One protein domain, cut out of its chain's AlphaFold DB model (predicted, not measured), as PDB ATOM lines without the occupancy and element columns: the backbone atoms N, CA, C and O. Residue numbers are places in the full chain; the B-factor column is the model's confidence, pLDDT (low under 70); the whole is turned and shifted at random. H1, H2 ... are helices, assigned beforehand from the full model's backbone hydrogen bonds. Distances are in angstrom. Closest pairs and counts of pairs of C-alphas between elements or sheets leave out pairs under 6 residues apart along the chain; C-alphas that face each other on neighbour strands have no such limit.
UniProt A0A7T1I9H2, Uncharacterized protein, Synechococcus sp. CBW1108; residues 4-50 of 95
ATOM      1  N   VAL A   4     121.528 166.099 164.228       65.38
ATOM      2  CA  VAL A   4     120.290 165.478 163.731       65.38
ATOM      3  C   VAL A   4     120.138 163.999 164.105       65.38
ATOM      4  O   VAL A   4     119.029 163.538 164.356       65.38
ATOM      5  N   LEU A   5     121.230 163.224 164.148       69.06
ATOM      6  CA  LEU A   5     121.137 161.784 164.425       69.06
ATOM      7  C   LEU A   5     120.769 161.518 165.891       69.06
ATOM      8  O   LEU A   5     119.962 160.638 166.180       69.06
ATOM      9  N   LYS A   6     121.342 162.316 166.801       69.31
ATOM     10  CA  LYS A   6     121.037 162.264 168.232       69.31
ATOM     11  C   LYS A   6     119.590 162.698 168.476       69.31
ATOM     12  O   LYS A   6     118.867 162.004 169.178       69.31
ATOM     13  N   GLU A   7     119.168 163.801 167.867       72.06
ATOM     14  CA  GLU A   7     117.809 164.334 168.025       72.06
ATOM     15  C   GLU A   7     116.740 163.354 167.518       72.06
ATOM     16  O   GLU A   7     115.784 163.077 168.237       72.06
ATOM     17  N   ASN A   8     116.938 162.736 166.346       73.62
ATOM     18  CA  ASN A   8     116.019 161.711 165.833       73.62
ATOM     19  C   ASN A   8     115.956 160.472 166.730       73.62
ATOM     20  O   ASN A   8     114.879 159.925 166.954       73.62
ATOM     21  N   PHE A   9     117.098 160.023 167.253       76.50
ATOM     22  CA  PHE A   9     117.137 158.881 168.162       76.50
ATOM     23  C   PHE A   9     116.322 159.148 169.431       76.50
ATOM     24  O   PHE A   9     115.499 158.322 169.820       76.50
ATOM     25  N   LEU A  10     116.490 160.323 170.039       75.25
ATOM     26  CA  LEU A  10     115.726 160.718 171.223       75.25
ATOM     27  C   LEU A  10     114.244 160.897 170.920       75.25
ATOM     28  O   LEU A  10     113.422 160.432 171.700       75.25
ATOM     29  N   ALA A  11     113.899 161.493 169.778       76.06
ATOM     30  CA  ALA A  11     112.511 161.653 169.359       76.06
ATOM     31  C   ALA A  11     111.794 160.298 169.243       76.06
ATOM     32  O   ALA A  11     110.674 160.160 169.726       76.06
ATOM     33  N   ILE A  12     112.454 159.279 168.679       77.31
ATOM     34  CA  ILE A  12     111.911 157.914 168.587       77.31
ATOM     35  C   ILE A  12     111.743 157.301 169.981       77.31
ATOM     36  O   ILE A  12     110.692 156.741 170.287       77.31
ATOM     37  N   ILE A  13     112.759 157.423 170.841       76.62
ATOM     38  CA  ILE A  13     112.700 156.893 172.208       76.62
ATOM     39  C   ILE A  13     111.596 157.570 173.021       76.62
ATOM     40  O   ILE A  13     110.894 156.903 173.774       76.62
ATOM     41  N   HIS A  14     111.426 158.883 172.879       74.81
ATOM     42  CA  HIS A  14     110.422 159.648 173.614       74.81
ATOM     43  C   HIS A  14     109.009 159.477 173.057       74.81
ATOM     44  O   HIS A  14     108.061 159.579 173.830       74.81
ATOM     45  N   ALA A  15     108.862 159.199 171.759       73.62
ATOM     46  CA  ALA A  15     107.577 158.871 171.147       73.62
ATOM     47  C   ALA A  15     107.065 157.478 171.559       73.62
ATOM     48  O   ALA A  15     105.855 157.254 171.564       73.62
ATOM     49  N   ASP A  16     107.959 156.553 171.930       77.12
ATOM     50  CA  ASP A  16     107.584 155.193 172.311       77.12
ATOM     51  C   ASP A  16     107.452 155.009 173.836       77.12
ATOM     52  O   ASP A  16     108.416 154.838 174.589       77.12
ATOM     53  N   SER A  17     106.201 154.986 174.300       71.88
ATOM     54  CA  SER A  17     105.832 154.818 175.711       71.88
ATOM     55  C   SER A  17     106.307 153.495 176.323       71.88
ATOM     56  O   SER A  17     106.503 153.412 177.541       71.88
ATOM     57  N   GLN A  18     106.438 152.432 175.519       77.38
ATOM     58  CA  GLN A  18     106.905 151.133 176.009       77.38
ATOM     59  C   GLN A  18     108.417 151.149 176.205       77.38
ATOM     60  O   GLN A  18     108.903 150.653 177.222       77.38
ATOM     61  N   LEU A  19     109.147 151.771 175.283       75.06
ATOM     62  CA  LEU A  19     110.591 151.931 175.346       75.06
ATOM     63  C   LEU A  19     110.995 152.836 176.516       75.06
ATOM     64  O   LEU A  19     111.879 152.470 177.286       75.06
ATOM     65  N   GLN A  20     110.276 153.942 176.735       76.25
ATOM     66  CA  GLN A  20     110.391 154.788 177.931       76.25
ATOM     67  C   GLN A  20     110.219 153.979 179.225       76.25
ATOM     68  O   GLN A  20     111.057 154.042 180.127       76.25
ATOM     69  N   LYS A  21     109.174 153.144 179.310       74.50
ATOM     70  CA  LYS A  21     108.969 152.258 180.467       74.50
ATOM     71  C   LYS A  21     110.075 151.216 180.620       74.50
ATOM     72  O   LYS A  21     110.448 150.903 181.747       74.50
ATOM     73  N   ALA A  22     110.595 150.681 179.520       75.44
ATOM     74  CA  ALA A  22     111.692 149.721 179.542       75.44
ATOM     75  C   ALA A  22     113.007 150.370 180.012       75.44
ATOM     76  O   ALA A  22     113.757 149.760 180.772       75.44
ATOM     77  N   LEU A  23     113.254 151.627 179.638       76.56
ATOM     78  CA  LEU A  23     114.426 152.404 180.052       76.56
ATOM     79  C   LEU A  23     114.415 152.796 181.536       76.56
ATOM     80  O   LEU A  23     115.472 153.112 182.078       76.56
ATOM     81  N   LEU A  24     113.273 152.697 182.228       73.50
ATOM     82  CA  LEU A  24     113.224 152.797 183.694       73.50
ATOM     83  C   LEU A  24     114.028 151.678 184.376       73.50
ATOM     84  O   LEU A  24     114.452 151.833 185.522       73.50
ATOM     85  N   ALA A  25     114.253 150.548 183.692       78.44
ATOM     86  CA  ALA A  25     115.134 149.508 184.194       78.44
ATOM     87  C   ALA A  25     116.606 149.948 184.037       78.44
ATOM     88  O   ALA A  25     117.076 150.148 182.911       78.44
ATOM     89  N   PRO A  26     117.384 150.026 185.133       71.50
ATOM     90  CA  PRO A  26     118.738 150.582 185.104       71.50
ATOM     91  C   PRO A  26     119.691 149.798 184.190       71.50
ATOM     92  O   PRO A  26     120.570 150.380 183.561       71.50
ATOM     93  N   SER A  27     119.488 148.485 184.058       80.12
ATOM     94  CA  SER A  27     120.260 147.626 183.156       80.12
ATOM     95  C   SER A  27     120.009 147.924 181.676       80.12
ATOM     96  O   SER A  27     120.939 147.861 180.879       80.12
ATOM     97  N   LEU A  28     118.769 148.250 181.295       77.44
ATOM     98  CA  LEU A  28     118.419 148.572 179.908       77.44
ATOM     99  C   LEU A  28     118.869 149.983 179.534       77.44
ATOM    100  O   LEU A  28     119.354 150.190 178.424       77.44
ATOM    101  N   CYS A  29     118.789 150.923 180.476       76.56
ATOM    102  CA  CYS A  29     119.307 152.273 180.287       76.56
ATOM    103  C   CYS A  29     120.827 152.262 180.021       76.56
ATOM    104  O   CYS A  29     121.283 152.872 179.058       76.56
ATOM    105  N   ASP A  30     121.610 151.481 180.781       76.88
ATOM    106  CA  ASP A  30     123.064 151.342 180.561       76.88
ATOM    107  C   ASP A  30     123.399 150.773 179.169       76.88
ATOM    108  O   ASP A  30     124.321 151.239 178.492       76.88
ATOM    109  N   ILE A  31     122.613 149.795 178.709       81.06
ATOM    110  CA  ILE A  31     122.762 149.202 177.374       81.06
ATOM    111  C   ILE A  31     122.430 150.233 176.290       81.06
ATOM    112  O   ILE A  31     123.201 150.379 175.342       81.06
ATOM    113  N   ALA A  32     121.334 150.979 176.436       78.31
ATOM    114  CA  ALA A  32     120.943 152.017 175.487       78.31
ATOM    115  C   ALA A  32     122.010 153.118 175.372       78.31
ATOM    116  O   ALA A  32     122.380 153.496 174.261       78.31
ATOM    117  N   ILE A  33     122.584 153.555 176.499       79.62
ATOM    118  CA  ILE A  33     123.699 154.515 176.536       79.62
ATOM    119  C   ILE A  33     124.924 153.944 175.816       79.62
ATOM    120  O   ILE A  33     125.541 154.628 175.001       79.62
ATOM    121  N   LYS A  34     125.285 152.679 176.071       79.56
ATOM    122  CA  LYS A  34     126.414 152.023 175.388       79.56
ATOM    123  C   LYS A  34     126.209 151.932 173.881       79.56
ATOM    124  O   LYS A  34     127.147 152.218 173.141       79.56
ATOM    125  N   ILE A  35     125.012 151.555 173.432       80.56
ATOM    126  CA  ILE A  35     124.672 151.462 172.008       80.56
ATOM    127  C   ILE A  35     124.729 152.849 171.366       80.56
ATOM    128  O   ILE A  35     125.378 153.013 170.334       80.56
ATOM    129  N   ALA A  36     124.128 153.855 172.002       76.94
ATOM    130  CA  ALA A  36     124.160 155.226 171.514       76.94
ATOM    131  C   ALA A  36     125.602 155.743 171.396       76.94
ATOM    132  O   ALA A  36     126.010 156.229 170.341       76.94
ATOM    133  N   ARG A  37     126.424 155.521 172.428       76.75
ATOM    134  CA  ARG A  37     127.836 155.917 172.435       76.75
ATOM    135  C   ARG A  37     128.655 155.192 171.369       76.75
ATOM    136  O   ARG A  37     129.490 155.821 170.722       76.75
ATOM    137  N   ALA A  38     128.413 153.896 171.162       76.69
ATOM    138  CA  ALA A  38     129.060 153.109 170.110       76.69
ATOM    139  C   ALA A  38     128.677 153.596 168.703       76.69
ATOM    140  O   ALA A  38     129.514 153.599 167.806       76.69
ATOM    141  N   ALA A  39     127.447 154.081 168.533       72.19
ATOM    142  CA  ALA A  39     126.985 154.732 167.311       72.19
ATOM    143  C   ALA A  39     127.497 156.181 167.152       72.19
ATOM    144  O   ALA A  39     127.123 156.871 166.205       72.19
ATOM    145  N   GLY A  40     128.344 156.667 168.069       75.19
ATOM    146  CA  GLY A  40     128.861 158.037 168.062       75.19
ATOM    147  C   GLY A  40     127.841 159.089 168.509       75.19
ATOM    148  O   GLY A  40     128.095 160.286 168.366       75.19
ATOM    149  N   MET A  41     126.702 158.659 169.056       68.75
ATOM    150  CA  MET A  41     125.669 159.515 169.625       68.75
ATOM    151  C   MET A  41     126.004 159.740 171.106       68.75
ATOM    152  O   MET A  41     125.901 158.834 171.930       68.75
ATOM    153  N   GLY A  42     126.475 160.941 171.450       71.88
ATOM    154  CA  GLY A  42     126.754 161.348 172.833       71.88
ATOM    155  C   GLY A  42     125.462 161.528 173.633       71.88
ATOM    156  O   GLY A  42     125.013 162.656 173.841       71.88
ATOM    157  N   VAL A  43     124.833 160.411 173.988       70.81
ATOM    158  CA  VAL A  43     123.565 160.329 174.717       70.81
ATOM    159  C   VAL A  43     123.853 159.867 176.140       70.81
ATOM    160  O   VAL A  43     124.577 158.892 176.344       70.81
ATOM    161  N   ASP A  44     123.269 160.556 177.114       73.12
ATOM    162  CA  ASP A  44     123.414 160.265 178.538       73.12
ATOM    163  C   ASP A  44     122.084 159.752 179.115       73.12
ATOM    164  O   ASP A  44     121.012 160.014 178.579       73.12
ATOM    165  N   GLY A  45     122.123 159.031 180.239       66.25
ATOM    166  CA  GLY A  45     120.915 158.543 180.926       66.25
ATOM    167  C   GLY A  45     119.798 159.584 181.132       66.25
ATOM    168  O   GLY A  45     118.644 159.261 180.855       66.25
ATOM    169  N   PRO A  46     120.084 160.832 181.558       68.62
ATOM    170  CA  PRO A  46     119.057 161.870 181.653       68.62
ATOM    171  C   PRO A  46     118.498 162.325 180.301       68.62
ATOM    172  O   PRO A  46     117.392 162.829 180.273       68.62
ATOM    173  N   ASP A  47     119.217 162.147 179.196       68.25
ATOM    174  CA  ASP A  47     118.783 162.491 177.833       68.25
ATOM    175  C   ASP A  47     117.726 161.461 177.355       68.25
ATOM    176  O   ASP A  47     116.686 161.813 176.801       68.25
ATOM    177  N   LEU A  48     117.926 160.181 177.705       68.69
ATOM    178  CA  LEU A  48     116.981 159.078 177.466       68.69
ATOM    179  C   LEU A  48     115.735 159.137 178.356       68.69
ATOM    180  O   LEU A  48     114.640 158.811 177.909       68.69
ATOM    181  N   LEU A  49     115.926 159.519 179.622       66.25
ATOM    182  CA  LEU A  49     114.887 159.558 180.655       66.25
ATOM    183  C   LEU A  49     114.259 160.946 180.829       66.25
ATOM    184  O   LEU A  49     113.363 161.105 181.659       66.25
ATOM    185  N   ALA A  50     114.728 161.957 180.093       62.16
ATOM    186  CA  ALA A  50     114.106 163.269 180.088       62.16
ATOM    187  C   ALA A  50     112.659 163.094 179.628       62.16
ATOM    188  O   ALA A  50     112.391 162.709 178.489       62.16
TER     189      ALA A  50
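Overview. This is residues 4 to 50 of the 95 residues of an uncharacterized protein of Synechococcus sp. CBW1108 (UniProt A0A7T1I9H2). Three helices make a U, with H1 and H3 as its arms and the shorter H2 across one end; the short H4 folds back over one side of the U and touches all three. The printed part has 47 residues with four named helices, H1 to H4 in order, and no named strand: all helix. It is compact and rounded, with a radius of gyration of the C-alphas of 9.6 A and spans of 23 by 20 by 13 A.

Along the chain. H1, residues 4 to 15, begins at C-alpha 4 (120.290, 165.478, 163.731) and is 16.1 A long. H2 is residues 17 to 23, 9.9 A. H3, residues 26 to 38, is 18.4 A. H4, residues 45 to 49, 6.1 A, ends at C-alpha 49 (114.887, 159.558, 180.655).

Arrangement. H1 and H2 only just touch, with 3 pairs of C-alphas within 8 A, only at the corner; the closest C-alphas, of Ile 13 and Leu 19, are 6.2 A apart. H2 and H3, about perpendicular at 88 degrees, also only just touch, with 3 such pairs, only at the corner; the closest C-alphas, of Leu 23 and Cys 29, are 4.9 A apart. H4 touches H1 at residues 10 to 14 alone, the closest C-alphas being Leu 10 and Leu 48, 6.6 A. In H1, H2, H3 and H4 every O i to N i+4 pair is within hydrogen-bond range.

Size, cuts and confidence. The printed part has no cut and no long link. Mean pLDDT of the printed part is 74.0; residues 4 to 6, 41 and 45 to 50 are under 70.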